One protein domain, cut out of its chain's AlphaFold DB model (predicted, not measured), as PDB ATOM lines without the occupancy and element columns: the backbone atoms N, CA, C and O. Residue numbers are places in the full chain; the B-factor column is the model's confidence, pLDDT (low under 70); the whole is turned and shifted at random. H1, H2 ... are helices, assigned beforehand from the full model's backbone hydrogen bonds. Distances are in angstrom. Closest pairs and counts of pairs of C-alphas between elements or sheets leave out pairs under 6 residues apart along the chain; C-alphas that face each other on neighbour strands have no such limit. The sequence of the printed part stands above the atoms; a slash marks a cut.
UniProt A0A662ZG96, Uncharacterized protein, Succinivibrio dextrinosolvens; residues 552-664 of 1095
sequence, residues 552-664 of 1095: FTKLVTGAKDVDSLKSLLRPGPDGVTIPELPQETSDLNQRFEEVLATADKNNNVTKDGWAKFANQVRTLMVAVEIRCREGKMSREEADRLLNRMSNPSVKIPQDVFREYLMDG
ATOM      1  N   PHE A 552      -1.094  55.068  -9.629       71.19
ATOM      2  CA  PHE A 552      -1.183  53.887 -10.491       71.19
ATOM      3  C   PHE A 552      -2.336  52.940 -10.105       71.19
ATOM      4  O   PHE A 552      -2.963  52.344 -10.981       71.19
ATOM      5  N   THR A 553      -2.705  52.891  -8.817       69.25
ATOM      6  CA  THR A 553      -3.910  52.195  -8.324       69.25
ATOM      7  C   THR A 553      -5.156  52.509  -9.138       69.25
ATOM      8  O   THR A 553      -5.907  51.593  -9.445       69.25
ATOM      9  N   LYS A 554      -5.381  53.777  -9.506       64.88
ATOM     10  CA  LYS A 554      -6.584  54.192 -10.242       64.88
ATOM     11  C   LYS A 554      -6.598  53.697 -11.689       64.88
ATOM     12  O   LYS A 554      -7.676  53.497 -12.239       64.88
ATOM     13  N   LEU A 555      -5.431  53.511 -12.314       67.75
ATOM     14  CA  LEU A 555      -5.348  52.944 -13.666       67.75
ATOM     15  C   LEU A 555      -5.609  51.443 -13.648       67.75
ATOM     16  O   LEU A 555      -6.352  50.944 -14.484       67.75
ATOM     17  N   VAL A 556      -5.050  50.752 -12.652       71.31
ATOM     18  CA  VAL A 556      -5.313  49.337 -12.393       71.31
ATOM     19  C   VAL A 556      -6.812  49.111 -12.173       71.31
ATOM     20  O   VAL A 556      -7.449  48.406 -12.949       71.31
ATOM     21  N   THR A 557      -7.425  49.772 -11.189       63.69
ATOM     22  CA  THR A 557      -8.854  49.566 -10.888       63.69
ATOM     23  C   THR A 557      -9.793  50.076 -11.982       63.69
ATOM     24  O   THR A 557     -10.893  49.548 -12.133       63.69
ATOM     25  N   GLY A 558      -9.359  51.060 -12.774       59.12
ATOM     26  CA  GLY A 558     -10.093  51.604 -13.920       59.12
ATOM     27  C   GLY A 558      -9.912  50.852 -15.247       59.12
ATOM     28  O   GLY A 558     -10.536  51.243 -16.234       59.12
ATOM     29  N   ALA A 559      -9.079  49.806 -15.306       64.38
ATOM     30  CA  ALA A 559      -8.891  49.000 -16.513       64.38
ATOM     31  C   ALA A 559     -10.189  48.273 -16.920       64.38
ATOM     32  O   ALA A 559     -11.048  48.005 -16.076       64.38
ATOM     33  N   LYS A 560     -10.346  47.913 -18.199       58.03
ATOM     34  CA  LYS A 560     -11.586  47.295 -18.716       58.03
ATOM     35  C   LYS A 560     -11.607  45.777 -18.535       58.03
ATOM     36  O   LYS A 560     -12.574  45.228 -18.022       58.03
ATOM     37  N   ASP A 561     -10.500  45.126 -18.861       67.38
ATOM     38  CA  ASP A 561     -10.345  43.671 -18.909       67.38
ATOM     39  C   ASP A 561      -8.936  43.245 -18.444       67.38
ATOM     40  O   ASP A 561      -8.108  44.070 -18.048       67.38
ATOM     41  N   VAL A 562      -8.674  41.936 -18.441       77.00
ATOM     42  CA  VAL A 562      -7.404  41.354 -17.977       77.00
ATOM     43  C   VAL A 562      -6.230  41.702 -18.905       77.00
ATOM     44  O   VAL A 562      -5.100  41.828 -18.437       77.00
ATOM     45  N   ASP A 563      -6.467  41.927 -20.196       73.12
ATOM     46  CA  ASP A 563      -5.397  42.264 -21.141       73.12
ATOM     47  C   ASP A 563      -5.037  43.758 -21.078       73.12
ATOM     48  O   ASP A 563      -3.858  44.116 -21.097       73.12
ATOM     49  N   SER A 564      -6.027  44.619 -20.824       69.62
ATOM     50  CA  SER A 564      -5.839  46.007 -20.383       69.62
ATOM     51  C   SER A 564      -5.033  46.089 -19.085       69.62
ATOM     52  O   SER A 564      -4.246  47.011 -18.916       69.62
ATOM     53  N   LEU A 565      -5.205  45.141 -18.158       74.94
ATOM     54  CA  LEU A 565      -4.409  45.075 -16.927       74.94
ATOM     55  C   LEU A 565      -2.964  44.642 -17.196       74.94
ATOM     56  O   LEU A 565      -2.036  45.260 -16.676       74.94
ATOM     57  N   LYS A 566      -2.752  43.628 -18.043       78.62
ATOM     58  CA  LYS A 566      -1.404  43.185 -18.446       78.62
ATOM     59  C   LYS A 566      -0.629  44.278 -19.189       78.62
ATOM     60  O   LYS A 566       0.576  44.391 -18.985       78.62
ATOM     61  N   SER A 567      -1.291  45.117 -19.992       75.19
ATOM     62  CA  SER A 567      -0.633  46.222 -20.709       75.19
ATOM     63  C   SER A 567      -0.106  47.340 -19.795       75.19
ATOM     64  O   SER A 567       0.724  48.141 -20.220       75.19
ATOM     65  N   LEU A 568      -0.528  47.380 -18.523       74.69
ATOM     66  CA  LEU A 568      -0.019  48.322 -17.522       74.69
ATOM     67  C   LEU A 568       1.335  47.912 -16.915       74.69
ATOM     68  O   LEU A 568       1.953  48.726 -16.213       74.69
ATOM     69  N   LEU A 569       1.801  46.682 -17.161       80.19
ATOM     70  CA  LEU A 569       3.142  46.233 -16.786       80.19
ATOM     71  C   LEU A 569       4.195  47.028 -17.568       80.19
ATOM     72  O   LEU A 569       4.055  47.263 -18.765       80.19
ATOM     73  N   ARG A 570       5.268  47.442 -16.890       75.31
ATOM     74  CA  ARG A 570       6.386  48.157 -17.516       75.31
ATOM     75  C   ARG A 570       7.631  47.279 -17.562       75.31
ATOM     76  O   ARG A 570       7.836  46.511 -16.620       75.31
ATOM     77  N   PRO A 571       8.495  47.418 -18.583       76.00
ATOM     78  CA  PRO A 571       9.824  46.830 -18.526       76.00
ATOM     79  C   PRO A 571      10.596  47.352 -17.304       76.00
ATOM     80  O   PRO A 571      10.323  48.441 -16.789       76.00
ATOM     81  N   GLY A 572      11.555  46.563 -16.823       71.81
ATOM     82  CA  GLY A 572      12.494  46.986 -15.791       71.81
ATOM     83  C   GLY A 572      13.390  48.148 -16.246       71.81
ATOM     84  O   GLY A 572      13.324  48.587 -17.393       71.81
ATOM     85  N   PRO A 573      14.289  48.641 -15.375       66.81
ATOM     86  CA  PRO A 573      15.222  49.719 -15.726       66.81
ATOM     87  C   PRO A 573      16.276  49.332 -16.782       66.81
ATOM     88  O   PRO A 573      17.060  50.180 -17.191       66.81
ATOM     89  N   ASP A 574      16.295  48.077 -17.241       70.75
ATOM     90  CA  ASP A 574      17.019  47.662 -18.449       70.75
ATOM     91  C   ASP A 574      16.300  48.068 -19.754       70.75
ATOM     92  O   ASP A 574      16.885  47.976 -20.830       70.75
ATOM     93  N   GLY A 575      15.047  48.529 -19.668       68.69
ATOM     94  CA  GLY A 575      14.210  48.930 -20.797       68.69
ATOM     95  C   GLY A 575      13.656  47.768 -21.625       68.69
ATOM     96  O   GLY A 575      13.017  48.020 -22.643       68.69
ATOM     97  N   VAL A 576      13.888  46.514 -21.213       71.38
ATOM     98  CA  VAL A 576      13.609  45.315 -22.026       71.38
ATOM     99  C   VAL A 576      12.806  44.262 -21.261       71.38
ATOM    100  O   VAL A 576      11.871  43.690 -21.819       71.38
ATOM    101  N   THR A 577      13.126  43.995 -19.993       74.12
ATOM    102  CA  THR A 577      12.552  42.849 -19.270       74.12
ATOM    103  C   THR A 577      11.192  43.200 -18.673       74.12
ATOM    104  O   THR A 577      11.121  43.899 -17.660       74.12
ATOM    105  N   ILE A 578      10.104  42.700 -19.263       76.50
ATOM    106  CA  ILE A 578       8.756  42.797 -18.677       76.50
ATOM    107  C   ILE A 578       8.661  41.808 -17.495       76.50
ATOM    108  O   ILE A 578       9.000  40.638 -17.668       76.50
ATOM    109  N   PRO A 579       8.230  42.241 -16.295       79.00
ATOM    110  CA  PRO A 579       8.115  41.369 -15.131       79.00
ATOM    111  C   PRO A 579       6.962  40.367 -15.281       79.00
ATOM    112  O   PRO A 579       5.859  40.722 -15.697       79.00
ATOM    113  N   GLU A 580       7.206  39.117 -14.885       79.12
ATOM    114  CA  GLU A 580       6.177  38.078 -14.834       79.12
ATOM    115  C   GLU A 580       5.181  38.321 -13.687       79.12
ATOM    116  O   GLU A 580       5.550  38.750 -12.588       79.12
ATOM    117  N   LEU A 581       3.904  38.012 -13.929       84.44
ATOM    118  CA  LEU A 581       2.873  38.067 -12.894       84.44
ATOM    119  C   LEU A 581       3.069  36.928 -11.870       84.44
ATOM    120  O   LEU A 581       3.393  35.803 -12.257       84.44
ATOM    121  N   PRO A 582       2.829  37.165 -10.563       83.75
ATOM    122  CA  PRO A 582       2.864  36.111  -9.552       83.75
ATOM    123  C   PRO A 582       1.885  34.973  -9.865       83.75
ATOM    124  O   PRO A 582       0.720  35.229 -10.172       83.75
ATOM    125  N   GLN A 583       2.330  33.724  -9.685       78.38
ATOM    126  CA  GLN A 583       1.475  32.533  -9.789       78.38
ATOM    127  C   GLN A 583       0.198  32.682  -8.950       78.38
ATOM    128  O   GLN A 583       0.238  33.226  -7.844       78.38
ATOM    129  N   GLU A 584      -0.926  32.162  -9.447       70.38
ATOM    130  CA  GLU A 584      -2.257  32.355  -8.851       70.38
ATOM    131  C   GLU A 584      -2.364  31.898  -7.388       70.38
ATOM    132  O   GLU A 584      -3.075  32.514  -6.600       70.38
ATOM    133  N   THR A 585      -1.611  30.865  -7.011       70.25
ATOM    134  CA  THR A 585      -1.563  30.282  -5.660       70.25
ATOM    135  C   THR A 585      -0.738  31.086  -4.653       70.25
ATOM    136  O   THR A 585      -0.774  30.790  -3.464       70.25
ATOM    137  N   SER A 586       0.037  32.082  -5.093       79.31
ATOM    138  CA  SER A 586       0.915  32.852  -4.199       79.31
ATOM    139  C   SER A 586       0.138  33.863  -3.357       79.31
ATOM    140  O   SER A 586      -0.646  34.623  -3.921       79.31
ATOM    141  N   ASP A 587       0.417  33.977  -2.062       83.50
ATOM    142  CA  ASP A 587      -0.107  35.079  -1.244       83.50
ATOM    143  C   ASP A 587       0.510  36.424  -1.702       83.50
ATOM    144  O   ASP A 587       1.726  36.626  -1.665       83.50
ATOM    145  N   LEU A 588      -0.335  37.345  -2.186       85.81
ATOM    146  CA  LEU A 588       0.087  38.673  -2.660       85.81
ATOM    147  C   LEU A 588       0.397  39.643  -1.514       85.81
ATOM    148  O   LEU A 588       1.182  40.570  -1.709       85.81
ATOM    149  N   ASN A 589      -0.194  39.436  -0.337       83.06
ATOM    150  CA  ASN A 589       0.116  40.185   0.872       83.06
ATOM    151  C   ASN A 589       1.501  39.775   1.389       83.06
ATOM    152  O   ASN A 589       2.357  40.635   1.573       83.06
ATOM    153  N   GLN A 590       1.765  38.468   1.509       86.06
ATOM    154  CA  GLN A 590       3.087  37.962   1.897       86.06
ATOM    155  C   GLN A 590       4.180  38.417   0.916       86.06
ATOM    156  O   GLN A 590       5.195  38.964   1.344       86.06
ATOM    157  N   ARG A 591       3.955  38.289  -0.402       84.81
ATOM    158  CA  ARG A 591       4.907  38.785  -1.416       84.81
ATOM    159  C   ARG A 591       5.149  40.294  -1.330       84.81
ATOM    160  O   ARG A 591       6.238  40.748  -1.670       84.81
ATOM    161  N   PHE A 592       4.162  41.081  -0.899       86.56
ATOM    162  CA  PHE A 592       4.356  42.511  -0.670       86.56
ATOM    163  C   PHE A 592       5.274  42.764   0.533       86.56
ATOM    164  O   PHE A 592       6.236  43.514   0.389       86.56
ATOM    165  N   GLU A 593       5.060  42.086   1.665       83.75
ATOM    166  CA  GLU A 593       5.963  42.174   2.829       83.75
ATOM    167  C   GLU A 593       7.395  41.725   2.485       83.75
ATOM    168  O   GLU A 593       8.362  42.370   2.887       83.75
ATOM    169  N   GLU A 594       7.556  40.667   1.686       84.25
ATOM    170  CA  GLU A 594       8.865  40.198   1.202       84.25
ATOM    171  C   GLU A 594       9.571  41.252   0.334       84.25
ATOM    172  O   GLU A 594      10.776  41.475   0.486       84.25
ATOM    173  N   VAL A 595       8.833  41.944  -0.542       83.44
ATOM    174  CA  VAL A 595       9.349  43.048  -1.369       83.44
ATOM    175  C   VAL A 595       9.758  44.250  -0.503       83.44
ATOM    176  O   VAL A 595      10.842  44.797  -0.721       83.44
ATOM    177  N   LEU A 596       8.967  44.621   0.514       81.44
ATOM    178  CA  LEU A 596       9.318  45.680   1.477       81.44
ATOM    179  C   LEU A 596      10.580  45.315   2.277       81.44
ATOM    180  O   LEU A 596      11.569  46.046   2.241       81.44
ATOM    181  N   ALA A 597      10.599  44.136   2.905       79.19
ATOM    182  CA  ALA A 597      11.725  43.661   3.708       79.19
ATOM    183  C   ALA A 597      13.022  43.508   2.890       79.19
ATOM    184  O   ALA A 597      14.122  43.677   3.420       79.19
ATOM    185  N   THR A 598      12.911  43.205   1.593       74.06
ATOM    186  CA  THR A 598      14.054  43.155   0.668       74.06
ATOM    187  C   THR A 598      14.617  44.548   0.385       74.06
ATOM    188  O   THR A 598      15.835  44.684   0.255       74.06
ATOM    189  N   ALA A 599      13.782  45.589   0.320       72.69
ATOM    190  CA  ALA A 599      14.246  46.966   0.164       72.69
ATOM    191  C   ALA A 599      14.930  47.485   1.440       72.69
ATOM    192  O   ALA A 599      16.043  48.013   1.356       72.69
ATOM    193  N   ASP A 600      14.326  47.245   2.609       67.44
ATOM    194  CA  ASP A 600      14.868  47.667   3.908       67.44
ATOM    195  C   ASP A 600      16.222  47.012   4.219       67.44
ATOM    196  O   ASP A 600      17.159  47.680   4.659       67.44
ATOM    197  N   LYS A 601      16.368  45.708   3.938       62.41
ATOM    198  CA  LYS A 601      17.617  44.970   4.196       62.41
ATOM    199  C   LYS A 601      18.756  45.332   3.245       62.41
ATOM    200  O   LYS A 601      19.912  45.284   3.655       62.41
ATOM    201  N   ASN A 602      18.465  45.645   1.980       56.16
ATOM    202  CA  ASN A 602      19.521  45.796   0.975       56.16
ATOM    203  C   ASN A 602      20.177  47.177   0.951       56.16
ATOM    204  O   ASN A 602      21.319  47.264   0.511       56.16
ATOM    205  N   ASN A 603      19.480  48.239   1.377       50.47
ATOM    206  CA  ASN A 603      20.016  49.603   1.534       50.47
ATOM    207  C   ASN A 603      20.855  50.121   0.329       50.47
ATOM    208  O   ASN A 603      21.762  50.941   0.479       50.47
ATOM    209  N   ASN A 604      20.589  49.600  -0.878       45.09
ATOM    210  CA  ASN A 604      21.515  49.658  -2.011       45.09
ATOM    211  C   ASN A 604      21.196  50.847  -2.926       45.09
ATOM    212  O   ASN A 604      20.148  50.931  -3.565       45.09
ATOM    213  N   VAL A 605      22.127  51.802  -2.952       64.00
ATOM    214  CA  VAL A 605      21.870  53.218  -3.260       64.00
ATOM    215  C   VAL A 605      21.953  53.534  -4.765       64.00
ATOM    216  O   VAL A 605      22.670  54.445  -5.178       64.00
ATOM    217  N   THR A 606      21.224  52.803  -5.613       68.50
ATOM    218  CA  THR A 606      21.141  53.095  -7.060       68.50
ATOM    219  C   THR A 606      19.710  53.368  -7.514       68.50
ATOM    220  O   THR A 606      18.750  52.782  -7.011       68.50
ATOM    221  N   LYS A 607      19.555  54.271  -8.493       71.12
ATOM    222  CA  LYS A 607      18.246  54.598  -9.080       71.12
ATOM    223  C   LYS A 607      17.578  53.353  -9.681       71.12
ATOM    224  O   LYS A 607      16.377  53.170  -9.508       71.12
ATOM    225  N   ASP A 608      18.366  52.470 -10.288       78.12
ATOM    226  CA  ASP A 608      17.881  51.234 -10.910       78.12
ATOM    227  C   ASP A 608      17.401  50.209  -9.872       78.12
ATOM    228  O   ASP A 608      16.420  49.509 -10.106       78.12
ATOM    229  N   GLY A 609      18.041  50.139  -8.696       78.25
ATOM    230  CA  GLY A 609      17.561  49.318  -7.579       78.25
ATOM    231  C   GLY A 609      16.174  49.762  -7.110       78.25
ATOM    232  O   GLY A 609      15.253  48.951  -7.014       78.25
ATOM    233  N   TRP A 610      15.994  51.074  -6.930       80.31
ATOM    234  CA  TRP A 610      14.694  51.664  -6.607       80.31
ATOM    235  C   TRP A 610      13.653  51.471  -7.715       80.31
ATOM    236  O   TRP A 610      12.489  51.222  -7.409       80.31
ATOM    237  N   ALA A 611      14.051  51.553  -8.988       80.44
ATOM    238  CA  ALA A 611      13.167  51.308 -10.125       80.44
ATOM    239  C   ALA A 611      12.694  49.846 -10.182       80.44
ATOM    240  O   ALA A 611      11.505  49.602 -10.374       80.44
ATOM    241  N   LYS A 612      13.581  48.868  -9.929       83.25
ATOM    242  CA  LYS A 612      13.201  47.445  -9.807       83.25
ATOM    243  C   LYS A 612      12.186  47.230  -8.683       83.25
ATOM    244  O   LYS A 612      11.148  46.625  -8.932       83.25
ATOM    245  N   PHE A 613      12.443  47.780  -7.495       85.56
ATOM    246  CA  PHE A 613      11.516  47.717  -6.359       85.56
ATOM    247  C   PHE A 613      10.145  48.330  -6.693       85.56
ATOM    248  O   PHE A 613       9.109  47.689  -6.519       85.56
ATOM    249  N   ALA A 614      10.122  49.547  -7.242       83.44
ATOM    250  CA  ALA A 614       8.874  50.215  -7.597       83.44
ATOM    251  C   ALA A 614       8.102  49.464  -8.701       83.44
ATOM    252  O   ALA A 614       6.875  49.391  -8.644       83.44
ATOM    253  N   ASN A 615       8.796  48.842  -9.662       85.62
ATOM    254  CA  ASN A 615       8.163  48.021 -10.695       85.62
ATOM    255  C   ASN A 615       7.634  46.675 -10.155       85.62
ATOM    256  O   ASN A 615       6.608  46.185 -10.626       85.62
ATOM    257  N   GLN A 616       8.266  46.093  -9.129       87.38
ATOM    258  CA  GLN A 616       7.725  44.928  -8.415       87.38
ATOM    259  C   GLN A 616       6.418  45.279  -7.692       87.38
ATOM    260  O   GLN A 616       5.428  44.570  -7.854       87.38
ATOM    261  N   VAL A 617       6.372  46.411  -6.976       87.69
ATOM    262  CA  VAL A 617       5.134  46.911  -6.348       87.69
ATOM    263  C   VAL A 617       4.053  47.177  -7.408       87.69
ATOM    264  O   VAL A 617       2.930  46.698  -7.261       87.69
ATOM    265  N   ARG A 618       4.402  47.833  -8.527       87.38
ATOM    266  CA  ARG A 618       3.511  48.036  -9.690       87.38
ATOM    267  C   ARG A 618       2.927  46.709 -10.205       87.38
ATOM    268  O   ARG A 618       1.726  46.604 -10.431       87.38
ATOM    269  N   THR A 619       3.760  45.678 -10.336       89.25
ATOM    270  CA  THR A 619       3.358  44.341 -10.813       89.25
ATOM    271  C   THR A 619       2.409  43.638  -9.835       89.25
ATOM    272  O   THR A 619       1.416  43.047 -10.259       89.25
ATOM    273  N   LEU A 620       2.652  43.747  -8.521       89.62
ATOM    274  CA  LEU A 620       1.750  43.205  -7.497       89.62
ATOM    275  C   LEU A 620       0.364  43.867  -7.547       89.62
ATOM    276  O   LEU A 620      -0.642  43.173  -7.427       89.62
ATOM    277  N   MET A 621       0.293  45.179  -7.793       88.12
ATOM    278  CA  MET A 621      -0.981  45.900  -7.909       88.12
ATOM    279  C   MET A 621      -1.825  45.394  -9.086       88.12
ATOM    280  O   MET A 621      -3.020  45.158  -8.920       88.12
ATOM    281  N   VAL A 622      -1.202  45.164 -10.249       87.50
ATOM    282  CA  VAL A 622      -1.865  44.537 -11.409       87.50
ATOM    283  C   VAL A 622      -2.395  43.146 -11.041       87.50
ATOM    284  O   VAL A 622      -3.551  42.834 -11.324       87.50
ATOM    285  N   ALA A 623      -1.592  42.330 -10.351       89.25
ATOM    286  CA  ALA A 623      -1.984  40.982  -9.940       89.25
ATOM    287  C   ALA A 623      -3.171  40.957  -8.954       89.25
ATOM    288  O   ALA A 623      -4.045  40.099  -9.084       89.25
ATOM    289  N   VAL A 624      -3.237  41.898  -8.000       88.38
ATOM    290  CA  VAL A 624      -4.363  42.025  -7.052       88.38
ATOM    291  C   VAL A 624      -5.686  42.261  -7.788       88.38
ATOM    292  O   VAL A 624      -6.684  41.598  -7.510       88.38
ATOM    293  N   GLU A 625      -5.697  43.172  -8.759       85.25
ATOM    294  CA  GLU A 625      -6.911  43.517  -9.505       85.25
ATOM    295  C   GLU A 625      -7.349  42.408 -10.473       85.25
ATOM    296  O   GLU A 625      -8.546  42.138 -10.569       85.25
ATOM    297  N   ILE A 626      -6.404  41.719 -11.131       87.50
ATOM    298  CA  ILE A 626      -6.707  40.532 -11.950       87.50
ATOM    299  C   ILE A 626      -7.422  39.480 -11.090       87.50
ATOM    300  O   ILE A 626      -8.528  39.056 -11.427       87.50
ATOM    301  N   ARG A 627      -6.864  39.125  -9.923       87.19
ATOM    302  CA  ARG A 627      -7.477  38.125  -9.031       87.19
ATOM    303  C   ARG A 627      -8.832  38.547  -8.478       87.19
ATOM    304  O   ARG A 627      -9.705  37.699  -8.322       87.19
ATOM    305  N   CYS A 628      -9.025  39.836  -8.205       85.38
ATOM    306  CA  CYS A 628     -10.329  40.353  -7.803       85.38
ATOM    307  C   CYS A 628     -11.387  40.144  -8.900       85.38
ATOM    308  O   CYS A 628     -12.516  39.764  -8.596       85.38
ATOM    309  N   ARG A 629     -11.038  40.375 -10.171       81.38
ATOM    310  CA  ARG A 629     -11.953  40.199 -11.317       81.38
ATOM    311  C   ARG A 629     -12.243  38.739 -11.627       81.38
ATOM    312  O   ARG A 629     -13.352  38.411 -12.027       81.38
ATOM    313  N   GLU A 630     -11.270  37.868 -11.390       84.06
ATOM    314  CA  GLU A 630     -11.414  36.415 -11.510       84.06
ATOM    315  C   GLU A 630     -12.162  35.778 -10.320       84.06
ATOM    316  O   GLU A 630     -12.308  34.560 -10.274       84.06
ATOM    317  N   GLY A 631     -12.615  36.570  -9.338       78.44
ATOM    318  CA  GLY A 631     -13.310  36.080  -8.140       78.44
ATOM    319  C   GLY A 631     -12.412  35.342  -7.138       78.44
ATOM    320  O   GLY A 631     -12.914  34.756  -6.183       78.44
ATOM    321  N   LYS A 632     -11.087  35.378  -7.331       82.31
ATOM    322  CA  LYS A 632     -10.070  34.695  -6.508       82.31
ATOM    323  C   LYS A 632      -9.640  35.504  -5.275       82.31
ATOM    324  O   LYS A 632      -8.841  35.025  -4.478       82.31
ATOM    325  N   MET A 633     -10.129  36.737  -5.134       83.62
ATOM    326  CA  MET A 633      -9.888  37.631  -3.999       83.62
ATOM    327  C   MET A 633     -11.136  38.484  -3.751       83.62
ATOM    328  O   MET A 633     -11.763  38.943  -4.708       83.62
ATOM    329  N   SER A 634     -11.491  38.716  -2.483       78.44
ATOM    330  CA  SER A 634     -12.619  39.596  -2.146       78.44
ATOM    331  C   SER A 634     -12.305  41.052  -2.501       78.44
ATOM    332  O   SER A 634     -11.147  41.483  -2.468       78.44
ATOM    333  N   ARG A 635     -13.317  41.855  -2.853       76.06
ATOM    334  CA  ARG A 635     -13.055  43.225  -3.318       76.06
ATOM    335  C   ARG A 635     -12.563  44.132  -2.187       76.06
ATOM    336  O   ARG A 635     -11.741  45.015  -2.422       76.06
ATOM    337  N   GLU A 636     -13.026  43.898  -0.966       70.62
ATOM    338  CA  GLU A 636     -12.614  44.597   0.251       70.62
ATOM    339  C   GLU A 636     -11.132  44.343   0.565       70.62
ATOM    340  O   GLU A 636     -10.406  45.255   0.963       70.62
ATOM    341  N   GLU A 637     -10.670  43.111   0.363       76.25
ATOM    342  CA  GLU A 637      -9.273  42.702   0.512       76.25
ATOM    343  C   GLU A 637      -8.393  43.287  -0.595       76.25
ATOM    344  O   GLU A 637      -7.348  43.871  -0.299       76.25
ATOM    345  N   ALA A 638      -8.857  43.242  -1.849       74.56
ATOM    346  CA  ALA A 638      -8.182  43.876  -2.974       74.56
ATOM    347  C   ALA A 638      -8.022  45.391  -2.759       74.56
ATOM    348  O   ALA A 638      -6.921  45.919  -2.903       74.56
ATOM    349  N   ASP A 639      -9.074  46.100  -2.330       68.38
ATOM    350  CA  ASP A 639      -8.999  47.534  -2.024       68.38
ATOM    351  C   ASP A 639      -8.065  47.826  -0.835       68.38
ATOM    352  O   ASP A 639      -7.337  48.821  -0.861       68.38
ATOM    353  N   ARG A 640      -8.022  46.971   0.200       72.81
ATOM    354  CA  ARG A 640      -7.049  47.101   1.304       72.81
ATOM    355  C   ARG A 640      -5.610  46.946   0.806       72.81
ATOM    356  O   ARG A 640      -4.774  47.790   1.125       72.81
ATOM    357  N   LEU A 641      -5.323  45.915   0.010       77.50
ATOM    358  CA  LEU A 641      -3.986  45.663  -0.536       77.50
ATOM    359  C   LEU A 641      -3.547  46.763  -1.507       77.50
ATOM    360  O   LEU A 641      -2.451  47.297  -1.359       77.50
ATOM    361  N   LEU A 642      -4.419  47.182  -2.428       74.56
ATOM    362  CA  LEU A 642      -4.146  48.278  -3.360       74.56
ATOM    363  C   LEU A 642      -3.864  49.597  -2.631       74.56
ATOM    364  O   LEU A 642      -2.935  50.305  -3.011       74.56
ATOM    365  N   ASN A 643      -4.593  49.913  -1.552       70.19
ATOM    366  CA  ASN A 643      -4.278  51.075  -0.712       70.19
ATOM    367  C   ASN A 643      -2.863  50.979  -0.111       70.19
ATOM    368  O   ASN A 643      -2.106  51.945  -0.215       70.19
ATOM    369  N   ARG A 644      -2.477  49.826   0.458       72.75
ATOM    370  CA  ARG A 644      -1.128  49.608   1.026       72.75
ATOM    371  C   ARG A 644      -0.027  49.694  -0.042       72.75
ATOM    372  O   ARG A 644       0.991  50.341   0.179       72.75
ATOM    373  N   MET A 645      -0.248  49.103  -1.215       78.75
ATOM    374  CA  MET A 645       0.704  49.122  -2.335       78.75
ATOM    375  C   MET A 645       0.825  50.501  -3.001       78.75
ATOM    376  O   MET A 645       1.893  50.840  -3.504       78.75
ATOM    377  N   SER A 646      -0.231  51.325  -2.973       69.94
ATOM    378  CA  SER A 646      -0.215  52.693  -3.528       69.94
ATOM    379  C   SER A 646       0.798  53.622  -2.854       69.94
ATOM    380  O   SER A 646       1.237  54.607  -3.446       69.94
ATOM    381  N   ASN A 647       1.144  53.322  -1.603       68.50
ATOM    382  CA  ASN A 647       2.053  54.109  -0.793       68.50
ATOM    383  C   ASN A 647       2.772  53.186   0.206       68.50
ATOM    384  O   ASN A 647       2.371  53.127   1.371       68.50
ATOM    385  N   PRO A 648       3.789  52.426  -0.248       70.38
ATOM    386  CA  PRO A 648       4.501  51.485   0.610       70.38
ATOM    387  C   PRO A 648       5.138  52.210   1.801       70.38
ATOM    388  O   PRO A 648       5.493  53.383   1.691       70.38
ATOM    389  N   SER A 649       5.332  51.499   2.914       67.44
ATOM    390  CA  SER A 649       6.037  52.004   4.108       67.44
ATOM    391  C   SER A 649       7.495  52.392   3.826       67.44
ATOM    392  O   SER A 649       8.071  53.206   4.544       67.44
ATOM    393  N   VAL A 650       8.082  51.855   2.753       72.25
ATOM    394  CA  VAL A 650       9.437  52.179   2.301       72.25
ATOM    395  C   VAL A 650       9.445  53.470   1.470       72.25
ATOM    396  O   VAL A 650       8.673  53.672   0.526       72.25
ATOM    397  N   LYS A 651      10.372  54.366   1.807       71.75
ATOM    398  CA  LYS A 651      10.542  55.688   1.193       71.75
ATOM    399  C   LYS A 651      11.294  55.611  -0.142       71.75
ATOM    400  O   LYS A 651      12.514  55.480  -0.166       71.75
ATOM    401  N   ILE A 652      10.577  55.781  -1.251       74.44
ATOM    402  CA  ILE A 652      11.124  55.723  -2.615       74.44
ATOM    403  C   ILE A 652      11.647  57.117  -3.039       74.44
ATOM    404  O   ILE A 652      11.038  58.138  -2.694       74.44
ATOM    405  N   PRO A 653      12.751  57.217  -3.812       73.88
ATOM    406  CA  PRO A 653      13.159  58.460  -4.468       73.88
ATOM    407  C   PRO A 653      12.021  59.094  -5.282       73.88
ATOM    408  O   PRO A 653      11.307  58.409  -6.010       73.88
ATOM    409  N   GLN A 654      11.850  60.417  -5.168       68.38
ATOM    410  CA  GLN A 654      10.683  61.133  -5.707       68.38
ATOM    411  C   GLN A 654      10.499  60.954  -7.221       68.38
ATOM    412  O   GLN A 654       9.368  60.882  -7.693       68.38
ATOM    413  N   ASP A 655      11.592  60.906  -7.978       67.44
ATOM    414  CA  ASP A 655      11.578  60.679  -9.419       67.44
ATOM    415  C   ASP A 655      11.170  59.242  -9.769       67.44
ATOM    416  O   ASP A 655      10.311  59.067 -10.623       67.44
ATOM    417  N   VAL A 656      11.674  58.237  -9.049       74.00
ATOM    418  CA  VAL A 656      11.289  56.828  -9.247       74.00
ATOM    419  C   VAL A 656       9.835  56.568  -8.833       74.00
ATOM    420  O   VAL A 656       9.086  55.933  -9.571       74.00
ATOM    421  N   PHE A 657       9.393  57.104  -7.690       75.56
ATOM    422  CA  PHE A 657       8.001  56.987  -7.237       75.56
ATOM    423  C   PHE A 657       7.024  57.542  -8.287       75.56
ATOM    424  O   PHE A 657       6.033  56.900  -8.626       75.56
ATOM    425  N   ARG A 658       7.344  58.718  -8.847       70.44
ATOM    426  CA  ARG A 658       6.561  59.379  -9.904       70.44
ATOM    427  C   ARG A 658       6.624  58.696 -11.265       70.44
ATOM    428  O   ARG A 658       5.770  58.977 -12.093       70.44
ATOM    429  N   GLU A 659       7.649  57.889 -11.511       72.94
ATOM    430  CA  GLU A 659       7.852  57.194 -12.778       72.94
ATOM    431  C   GLU A 659       7.128  55.841 -12.798       72.94
ATOM    432  O   GLU A 659       6.592  55.482 -13.840       72.94
ATOM    433  N   TYR A 660       7.084  55.112 -11.674       73.94
ATOM    434  CA  TYR A 660       6.563  53.734 -11.612       73.94
ATOM    435  C   TYR A 660       5.231  53.579 -10.860       73.94
ATOM    436  O   TYR A 660       4.429  52.727 -11.247       73.94
ATOM    437  N   LEU A 661       4.979  54.370  -9.805       75.31
ATOM    438  CA  LEU A 661       3.772  54.268  -8.956       75.31
ATOM    439  C   LEU A 661       2.782  55.428  -9.145       75.31
ATOM    440  O   LEU A 661       1.651  55.377  -8.659       75.31
ATOM    441  N   MET A 662       3.180  56.438  -9.914       69.44
ATOM    442  CA  MET A 662       2.275  57.393 -10.540       69.44
ATOM    443  C   MET A 662       2.421  57.256 -12.058       69.44
ATOM    444  O   MET A 662       3.522  57.032 -12.554       69.44
ATOM    445  N   ASP A 663       1.332  57.427 -12.796       63.69
ATOM    446  CA  ASP A 663       1.346  57.573 -14.252       63.69
ATOM    447  C   ASP A 663       0.845  58.975 -14.603       63.69
ATOM    448  O   ASP A 663      -0.085  59.488 -13.976       63.69
ATOM    449  N   GLY A 664       1.483  59.636 -15.567       53.75
ATOM    450  CA  GLY A 664       1.246  61.054 -15.803       53.75
ATOM    451  C   GLY A 664       1.540  61.513 -17.221       53.75
ATOM    452  O   GLY A 664       2.555  61.137 -17.801       53.75
TER     453      GLY A 664
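Overview. This is residues 552 to 664 of the 1095 residues of an uncharacterized protein of Succinivibrio dextrinosolvens (UniProt A0A662ZG96). The long helix H4 runs through the middle, with H3 and H5 beside it and short H1, H2 and H6 packed on it. The printed part has 113 residues, six named helices, H1 to H6 in order, and no named strand: all helix. It is compact, with a radius of gyration of the C-alphas of 13.3 A and spans of 39 by 25 by 22 A.

Arrangement. H1, residues 552 to 557, touches residues 618 to 625 of H4, residues 607 to 629, closest C-alphas 556 and 622, 6.0 A. H2, residues 562 to 566, touches H4's residues 622 to 626. H3, residues 588 to 602, and H5, residues 635 to 646, each form a hairpin with H4, at shallow tilts of 7 and 10 degrees. H6, residues 654 to 660, touches H4 at a steep tilt of 43 degrees. Each helix has every O i to N i+4 pair within hydrogen-bond range.

Along the chain. C-alpha 552 is at (-1.183, 53.887, -10.491), C-alpha 660 at (6.563, 53.734, -11.612).

Size, cuts and confidence. The link H2 to H3 is long, 21 residues. The printed part has no cut; 27 residues are under pLDDT 70.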